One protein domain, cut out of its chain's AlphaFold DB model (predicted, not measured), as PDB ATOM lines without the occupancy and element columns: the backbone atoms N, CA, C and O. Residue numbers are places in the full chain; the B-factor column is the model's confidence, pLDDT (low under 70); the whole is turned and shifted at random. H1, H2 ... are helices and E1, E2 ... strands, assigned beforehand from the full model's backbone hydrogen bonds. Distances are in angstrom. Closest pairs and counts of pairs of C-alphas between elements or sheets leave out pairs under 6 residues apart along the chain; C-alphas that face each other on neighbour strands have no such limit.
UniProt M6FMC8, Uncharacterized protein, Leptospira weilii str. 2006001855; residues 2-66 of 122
ATOM      1  N   GLU A   2      15.098  27.779  33.600       48.09
ATOM      2  CA  GLU A   2      15.668  26.699  34.414       48.09
ATOM      3  C   GLU A   2      16.717  25.970  33.572       48.09
ATOM      4  O   GLU A   2      16.398  25.401  32.528       48.09
ATOM      5  N   GLN A   3      17.984  26.044  33.976       61.22
ATOM      6  CA  GLN A   3      19.023  25.210  33.385       61.22
ATOM      7  C   GLN A   3      18.727  23.771  33.807       61.22
ATOM      8  O   GLN A   3      18.907  23.404  34.968       61.22
ATOM      9  N   GLY A   4      18.205  22.974  32.876       72.19
ATOM     10  CA  GLY A   4      18.002  21.548  33.095       72.19
ATOM     11  C   GLY A   4      19.314  20.858  33.480       72.19
ATOM     12  O   GLY A   4      20.400  21.289  33.095       72.19
ATOM     13  N   LEU A   5      19.219  19.772  34.248       84.25
ATOM     14  CA  LEU A   5      20.390  18.990  34.651       84.25
ATOM     15  C   LEU A   5      21.083  18.376  33.424       84.25
ATOM     16  O   LEU A   5      20.447  17.679  32.633       84.25
ATOM     17  N   GLU A   6      22.398  18.570  33.306       90.88
ATOM     18  CA  GLU A   6      23.208  18.008  32.218       90.88
ATOM     19  C   GLU A   6      23.123  16.477  32.185       90.88
ATOM     20  O   GLU A   6      23.183  15.815  33.230       90.88
ATOM     21  N   LYS A   7      23.021  15.895  30.987       93.81
ATOM     22  CA  LYS A   7      22.993  14.442  30.783       93.81
ATOM     23  C   LYS A   7      24.042  13.997  29.771       93.81
ATOM     24  O   LYS A   7      24.330  14.680  28.792       93.81
ATOM     25  N   LYS A   8      24.603  12.811  29.995       95.25
ATOM     26  CA  LYS A   8      25.644  12.205  29.167       95.25
ATOM     27  C   LYS A   8      25.034  11.511  27.948       95.25
ATOM     28  O   LYS A   8      24.300  10.539  28.100       95.25
ATOM     29  N   ILE A   9      25.418  11.960  26.754       95.50
ATOM     30  CA  ILE A   9      25.070  11.332  25.459       95.50
ATOM     31  C   ILE A   9      26.225  10.537  24.837       95.50
ATOM     32  O   ILE A   9      26.021   9.761  23.902       95.50
ATOM     33  N   SER A  10      27.446  10.743  25.339       95.69
ATOM     34  CA  SER A  10      28.668  10.180  24.776       95.69
ATOM     35  C   SER A  10      29.668   9.785  25.853       95.69
ATOM     36  O   SER A  10      29.785  10.443  26.886       95.69
ATOM     37  N   GLY A  11      30.393   8.695  25.612       93.88
ATOM     38  CA  GLY A  11      31.569   8.294  26.375       93.88
ATOM     39  C   GLY A  11      32.725   8.071  25.412       93.88
ATOM     40  O   GLY A  11      32.548   7.382  24.410       93.88
ATOM     41  N   ASN A  12      33.881   8.658  25.713       96.12
ATOM     42  CA  ASN A  12      35.061   8.609  24.855       96.12
ATOM     43  C   ASN A  12      36.248   8.031  25.625       96.12
ATOM     44  O   ASN A  12      36.329   8.156  26.847       96.12
ATOM     45  N   ALA A  13      37.166   7.414  24.891       95.12
ATOM     46  CA  ALA A  13      38.418   6.877  25.386       95.12
ATOM     47  C   ALA A  13      39.533   7.149  24.371       95.12
ATOM     48  O   ALA A  13      39.300   7.370  23.177       95.12
ATOM     49  N   GLN A  14      40.767   7.163  24.862       97.19
ATOM     50  CA  GLN A  14      41.927   7.508  24.058       97.19
ATOM     51  C   GLN A  14      43.102   6.592  24.374       97.19
ATOM     52  O   GLN A  14      43.416   6.339  25.533       97.19
ATOM     53  N   PHE A  15      43.808   6.178  23.329       96.69
ATOM     54  CA  PHE A  15      45.061   5.444  23.415       96.69
ATOM     55  C   PHE A  15      46.172   6.223  22.708       96.69
ATOM     56  O   PHE A  15      45.969   6.747  21.613       96.69
ATOM     57  N   ARG A  16      47.354   6.308  23.329       97.00
ATOM     58  CA  ARG A  16      48.511   7.039  22.790       97.00
ATOM     59  C   ARG A  16      49.752   6.152  22.718       97.00
ATOM     60  O   ARG A  16      50.062   5.404  23.644       97.00
ATOM     61  N   LYS A  17      50.487   6.275  21.619       96.50
ATOM     62  CA  LYS A  17      51.833   5.737  21.380       96.50
ATOM     63  C   LYS A  17      52.708   6.854  20.814       96.50
ATOM     64  O   LYS A  17      52.186   7.875  20.383       96.50
ATOM     65  N   ARG A  18      54.032   6.642  20.785       94.88
ATOM     66  CA  ARG A  18      55.034   7.651  20.376       94.88
ATOM     67  C   ARG A  18      54.635   8.448  19.124       94.88
ATOM     68  O   ARG A  18      54.793   9.657  19.126       94.88
ATOM     69  N   ASN A  19      54.082   7.778  18.110       95.69
ATOM     70  CA  ASN A  19      53.706   8.384  16.828       95.69
ATOM     71  C   ASN A  19      52.234   8.129  16.449       95.69
ATOM     72  O   ASN A  19      51.896   8.153  15.270       95.69
ATOM     73  N   ALA A  20      51.372   7.789  17.410       94.75
ATOM     74  CA  ALA A  20      49.978   7.473  17.106       94.75
ATOM     75  C   ALA A  20      49.044   7.834  18.260       94.75
ATOM     76  O   ALA A  20      49.322   7.531  19.422       94.75
ATOM     77  N   VAL A  21      47.900   8.418  17.919       94.75
ATOM     78  CA  VAL A  21      46.788   8.653  18.839       94.75
ATOM     79  C   VAL A  21      45.543   8.011  18.242       94.75
ATOM     80  O   VAL A  21      45.249   8.200  17.066       94.75
ATOM     81  N   ILE A  22      44.821   7.251  19.058       95.50
ATOM     82  CA  ILE A  22      43.501   6.716  18.731       95.50
ATOM     83  C   ILE A  22      42.521   7.356  19.702       95.50
ATOM     84  O   ILE A  22      42.664   7.189  20.912       95.50
ATOM     85  N   HIS A  23      41.535   8.072  19.173       94.94
ATOM     86  CA  HIS A  23      40.392   8.570  19.927       94.94
ATOM     87  C   HIS A  23      39.141   7.865  19.412       94.94
ATOM     88  O   HIS A  23      38.901   7.835  18.206       94.94
ATOM     89  N   HIS A  24      38.373   7.258  20.309       95.88
ATOM     90  CA  HIS A  24      37.143   6.560  19.955       95.88
ATOM     91  C   HIS A  24      36.096   6.751  21.048       95.88
ATOM     92  O   HIS A  24      36.421   7.043  22.198       95.88
ATOM     93  N   GLY A  25      34.832   6.557  20.699       95.50
ATOM     94  CA  GLY A  25      33.749   6.709  21.651       95.50
ATOM     95  C   GLY A  25      32.425   6.206  21.118       95.50
ATOM     96  O   GLY A  25      32.344   5.596  20.051       95.50
ATOM     97  N   THR A  26      31.383   6.456  21.898       95.56
ATOM     98  CA  THR A  26      30.012   6.046  21.598       95.56
ATOM     99  C   THR A  26      29.079   7.246  21.608       95.56
ATOM    100  O   THR A  26      29.264   8.165  22.407       95.56
ATOM    101  N   LEU A  27      28.030   7.193  20.790       96.69
ATOM    102  CA  LEU A  27      26.849   8.050  20.890       96.69
ATOM    103  C   LEU A  27      25.636   7.181  21.206       96.69
ATOM    104  O   LEU A  27      25.457   6.117  20.610       96.69
ATOM    105  N   ILE A  28      24.797   7.625  22.137       96.12
ATOM    106  CA  ILE A  28      23.588   6.894  22.510       96.12
ATOM    107  C   ILE A  28      22.443   7.393  21.640       96.12
ATOM    108  O   ILE A  28      22.005   8.528  21.771       96.12
ATOM    109  N   LEU A  29      21.956   6.542  20.739       96.12
ATOM    110  CA  LEU A  29      20.894   6.911  19.792       96.12
ATOM    111  C   LEU A  29      19.508   6.430  20.221       96.12
ATOM    112  O   LEU A  29      18.505   6.955  19.762       96.12
ATOM    113  N   LYS A  30      19.442   5.398  21.068       95.19
ATOM    114  CA  LYS A  30      18.184   4.738  21.430       95.19
ATOM    115  C   LYS A  30      17.909   4.909  22.924       95.19
ATOM    116  O   LYS A  30      18.680   4.357  23.714       95.19
ATOM    117  N   PRO A  31      16.809   5.577  23.322       93.19
ATOM    118  CA  PRO A  31      16.430   5.710  24.730       93.19
ATOM    119  C   PRO A  31      16.271   4.355  25.433       93.19
ATOM    120  O   PRO A  31      16.666   4.196  26.582       93.19
ATOM    121  N   SER A  32      15.776   3.337  24.718       93.00
ATOM    122  CA  SER A  32      15.557   1.989  25.261       93.00
ATOM    123  C   SER A  32      16.832   1.270  25.724       93.00
ATOM    124  O   SER A  32      16.749   0.273  26.441       93.00
ATOM    125  N   LEU A  33      18.022   1.757  25.354       93.00
ATOM    126  CA  LEU A  33      19.287   1.225  25.866       93.00
ATOM    127  C   LEU A  33      19.569   1.656  27.311       93.00
ATOM    128  O   LEU A  33      20.326   0.968  27.990       93.00
ATOM    129  N   ILE A  34      18.970   2.751  27.789       94.12
ATOM    130  CA  ILE A  34      19.247   3.315  29.120       94.12
ATOM    131  C   ILE A  34      18.833   2.337  30.224       94.12
ATOM    132  O   ILE A  34      19.594   2.121  31.167       94.12
ATOM    133  N   GLU A  35      17.693   1.663  30.062       93.00
ATOM    134  CA  GLU A  35      17.233   0.625  30.994       93.00
ATOM    135  C   GLU A  35      18.204  -0.560  31.047       93.00
ATOM    136  O   GLU A  35      18.598  -1.015  32.120       93.00
ATOM    137  N   ARG A  36      18.684  -1.018  29.883       93.75
ATOM    138  CA  ARG A  36      19.674  -2.105  29.803       93.75
ATOM    139  C   ARG A  36      20.994  -1.726  30.468       93.75
ATOM    140  O   ARG A  36      21.554  -2.531  31.202       93.75
ATOM    141  N   VAL A  37      21.487  -0.513  30.220       92.44
ATOM    142  CA  VAL A  37      22.713   0.004  30.849       92.44
ATOM    143  C   VAL A  37      22.550   0.060  32.367       92.44
ATOM    144  O   VAL A  37      23.438  -0.387  33.088       92.44
ATOM    145  N   SER A  38      21.404   0.550  32.842       92.31
ATOM    146  CA  SER A  38      21.109   0.674  34.271       92.31
ATOM    147  C   SER A  38      21.028  -0.679  34.981       92.31
ATOM    148  O   SER A  38      21.450  -0.775  36.128       92.31
ATOM    149  N   GLY A  39      20.530  -1.721  34.304       94.12
ATOM    150  CA  GLY A  39      20.445  -3.074  34.861       94.12
ATOM    151  C   GLY A  39      21.738  -3.895  34.781       94.12
ATOM    152  O   GLY A  39      21.930  -4.798  35.588       94.12
ATOM    153  N   LEU A  40      22.624  -3.609  33.817       95.25
ATOM    154  CA  LEU A  40      23.832  -4.411  33.571       95.25
ATOM    155  C   LEU A  40      25.107  -3.810  34.168       95.25
ATOM    156  O   LEU A  40      26.039  -4.551  34.480       95.25
ATOM    157  N   LEU A  41      25.189  -2.484  34.298       94.19
ATOM    158  CA  LEU A  41      26.397  -1.815  34.773       94.19
ATOM    159  C   LEU A  41      26.267  -1.404  36.237       94.19
ATOM    160  O   LEU A  41      25.332  -0.706  36.628       94.19
ATOM    161  N   LYS A  42      27.285  -1.741  37.031       94.25
ATOM    162  CA  LYS A  42      27.448  -1.195  38.384       94.25
ATOM    163  C   LYS A  42      27.618   0.328  38.328       94.25
ATOM    164  O   LYS A  42      27.982   0.898  37.293       94.25
ATOM    165  N   HIS A  43      27.348   0.998  39.445       93.19
ATOM    166  CA  HIS A  43      27.751   2.394  39.604       93.19
ATOM    167  C   HIS A  43      29.287   2.474  39.504       93.19
ATOM    168  O   HIS A  43      29.955   1.593  40.052       93.19
ATOM    169  N   PRO A  44      29.860   3.433  38.753       90.50
ATOM    170  CA  PRO A  44      31.306   3.481  38.595       90.50
ATOM    171  C   PRO A  44      31.984   3.850  39.926       90.50
ATOM    172  O   PRO A  44      31.426   4.640  40.682       90.50
ATOM    173  N   PRO A  45      33.179   3.312  40.216       89.69
ATOM    174  CA  PRO A  45      33.924   3.675  41.424       89.69
ATOM    175  C   PRO A  45      34.431   5.125  41.383       89.69
ATOM    176  O   PRO A  45      34.605   5.744  42.426       89.69
ATOM    177  N   GLU A  46      34.632   5.667  40.178       91.88
ATOM    178  CA  GLU A  46      35.029   7.050  39.932       91.88
ATOM    179  C   GLU A  46      34.029   7.713  38.980       91.88
ATOM    180  O   GLU A  46      33.672   7.159  37.933       91.88
ATOM    181  N   GLU A  47      33.578   8.917  39.324       93.00
ATOM    182  CA  GLU A  47      32.673   9.705  38.496       93.00
ATOM    183  C   GLU A  47      33.106  11.168  38.395       93.00
ATOM    184  O   GLU A  47      33.721  11.700  39.319       93.00
ATOM    185  N   PRO A  48      32.791  11.848  37.279       90.12
ATOM    186  CA  PRO A  48      33.019  13.277  37.201       90.12
ATOM    187  C   PRO A  48      32.050  14.025  38.123       90.12
ATOM    188  O   PRO A  48      30.894  13.631  38.263       90.12
ATOM    189  N   GLU A  49      32.488  15.159  38.665       91.38
ATOM    190  CA  GLU A  49      31.727  15.961  39.635       91.38
ATOM    191  C   GLU A  49      30.299  16.302  39.163       91.38
ATOM    192  O   GLU A  49      29.332  16.217  39.922       91.38
ATOM    193  N   TYR A  50      30.124  16.592  37.870       91.00
ATOM    194  CA  TYR A  50      28.820  16.919  37.282       91.00
ATOM    195  C   TYR A  50      27.839  15.728  37.217       91.00
ATOM    196  O   TYR A  50      26.641  15.913  36.960       91.00
ATOM    197  N   ARG A  51      28.291  14.491  37.478       93.69
ATOM    198  CA  ARG A  51      27.399  13.334  37.640       93.69
ATOM    199  C   ARG A  51      26.582  13.431  38.925       93.69
ATOM    200  O   ARG A  51      25.416  13.039  38.887       93.69
ATOM    201  N   LYS A  52      27.120  14.036  39.991       93.12
ATOM    202  CA  LYS A  52      26.423  14.282  41.270       93.12
ATOM    203  C   LYS A  52      25.786  13.014  41.858       93.12
ATOM    204  O   LYS A  52      24.629  13.039  42.271       93.12
ATOM    205  N   ASN A  53      26.505  11.894  41.820       93.50
ATOM    206  CA  ASN A  53      26.089  10.576  42.297       93.50
ATOM    207  C   ASN A  53      24.753  10.082  41.703       93.50
ATOM    208  O   ASN A  53      24.025   9.282  42.294       93.50
ATOM    209  N   ARG A  54      24.388  10.581  40.513       95.06
ATOM    210  CA  ARG A  54      23.159  10.177  39.827       95.06
ATOM    211  C   ARG A  54      23.262   8.738  39.326       95.06
ATOM    212  O   ARG A  54      24.302   8.283  38.819       95.06
ATOM    213  N   LYS A  55      22.136   8.026  39.403       95.06
ATOM    214  CA  LYS A  55      21.977   6.704  38.786       95.06
ATOM    215  C   LYS A  55      22.123   6.817  37.268       95.06
ATOM    216  O   LYS A  55      21.965   7.892  36.690       95.06
ATOM    217  N   HIS A  56      22.428   5.699  36.607       95.38
ATOM    218  CA  HIS A  56      22.597   5.675  35.147       95.38
ATOM    219  C   HIS A  56      21.356   6.209  34.410       95.38
ATOM    220  O   HIS A  56      21.520   7.018  33.499       95.38
ATOM    221  N   SER A  57      20.148   5.857  34.863       94.50
ATOM    222  CA  SER A  57      18.855   6.339  34.338       94.50
ATOM    223  C   SER A  57      18.692   7.863  34.374       94.50
ATOM    224  O   SER A  57      18.060   8.453  33.498       94.50
ATOM    225  N   ASP A  58      19.290   8.509  35.373       94.19
ATOM    226  CA  ASP A  58      19.110   9.940  35.638       94.19
ATOM    227  C   ASP A  58      20.243  10.778  35.029       94.19
ATOM    228  O   ASP A  58      20.119  11.995  34.848       94.19
ATOM    229  N   PHE A  59      21.367  10.127  34.720       95.38
ATOM    230  CA  PHE A  59      22.574  10.762  34.209       95.38
ATOM    231  C   PHE A  59      22.755  10.600  32.704       95.38
ATOM    232  O   PHE A  59      23.245  11.514  32.046       95.38
ATOM    233  N   VAL A  60      22.403   9.446  32.148       95.50
ATOM    234  CA  VAL A  60      22.621   9.124  30.738       95.50
ATOM    235  C   VAL A  60      21.358   9.438  29.939       95.50
ATOM    236  O   VAL A  60      20.243   9.277  30.429       95.50
ATOM    237  N   THR A  61      21.514   9.899  28.702       95.75
ATOM    238  CA  THR A  61      20.393  10.104  27.777       95.75
ATOM    239  C   THR A  61      20.788   9.742  26.353       95.75
ATOM    240  O   THR A  61      21.972   9.627  26.038       95.75
ATOM    241  N   SER A  62      19.796   9.558  25.485       96.44
ATOM    242  CA  SER A  62      20.024   9.458  24.049       96.44
ATOM    243  C   SER A  62      19.962  10.825  23.376       96.44
ATOM    244  O   SER A  62      19.382  11.775  23.904       96.44
ATOM    245  N   LEU A  63      20.533  10.893  22.179       96.88
ATOM    246  CA  LEU A  63      20.291  11.966  21.228       96.88
ATOM    247  C   LEU A  63      18.814  11.989  20.776       96.88
ATOM    248  O   LEU A  63      18.119  10.975  20.918       96.88
ATOM    249  N   PRO A  64      18.332  13.131  20.250       95.69
ATOM    250  CA  PRO A  64      16.997  13.261  19.668       95.69
ATOM    251  C   PRO A  64      16.724  12.258  18.537       95.69
ATOM    252  O   PRO A  64      17.644  11.817  17.849       95.69
ATOM    253  N   ASN A  65      15.452  11.920  18.309       95.00
ATOM    254  CA  ASN A  65      15.060  10.929  17.293       95.00
ATOM    255  C   ASN A  65      15.336  11.384  15.848       95.00
ATOM    256  O   ASN A  65      15.459  10.545  14.960       95.00
ATOM    257  N   ASP A  66      15.416  12.692  15.613       95.75
ATOM    258  CA  ASP A  66      15.768  13.313  14.334       95.75
ATOM    259  C   ASP A  66      17.287  13.468  14.140       95.75
ATOM    260  O   ASP A  66      17.740  13.908  13.080       95.75
TER     261      ASP A  66
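What this domain is: This is residues 2 to 66 of the 122 residues of an uncharacterized protein of Leptospira weilii str. 2006001855 (UniProt M6FMC8). A long hairpin of two antiparallel strands, E1 and E2, reaches away from a small head of two short helices, H1 and H2, and loops; its tip, residues 16 to 21, sticks out free. The printed part has 65 residues, in the order E1, E2, H1, H2, with 28 residues in named elements, a mixed class of helices and strands. It is loose, with a radius of gyration of the C-alphas of 14.2 A and spans of 43 by 32 by 30 A.

How they stand to each other: E1, residues 10 to 17, and E2, residues 20 to 27, form a hairpin at 169 degrees, with N 13 and O 24 within hydrogen-bond range at 2.8 A. H1, residues 33 to 40, touches H2, residues 56 to 59; their closest C-alphas, of Ser 38 and His 56, are 5.3 A apart. E1 is apart from both helices, and E2 is apart from H2. In H1 every O i to N i+4 pair is within hydrogen-bond range; H2 is too short for such a pair.

Where its parts are: E1 measures 23.8 A from C-alpha 10 at (28.668, 10.180, 24.776), E2 23.4 A, H1 10.6 A, and H2 5.2 A to C-alpha 59 at (22.574, 10.762, 34.209).

The domain as a whole: The C-alphas of Glu 2 and Arg 18 are farthest apart, 45.9 A. The printed part has no cut. The link from H1 to H2, 15 residues, is long. Residues 2 to 3 have pLDDT under 70.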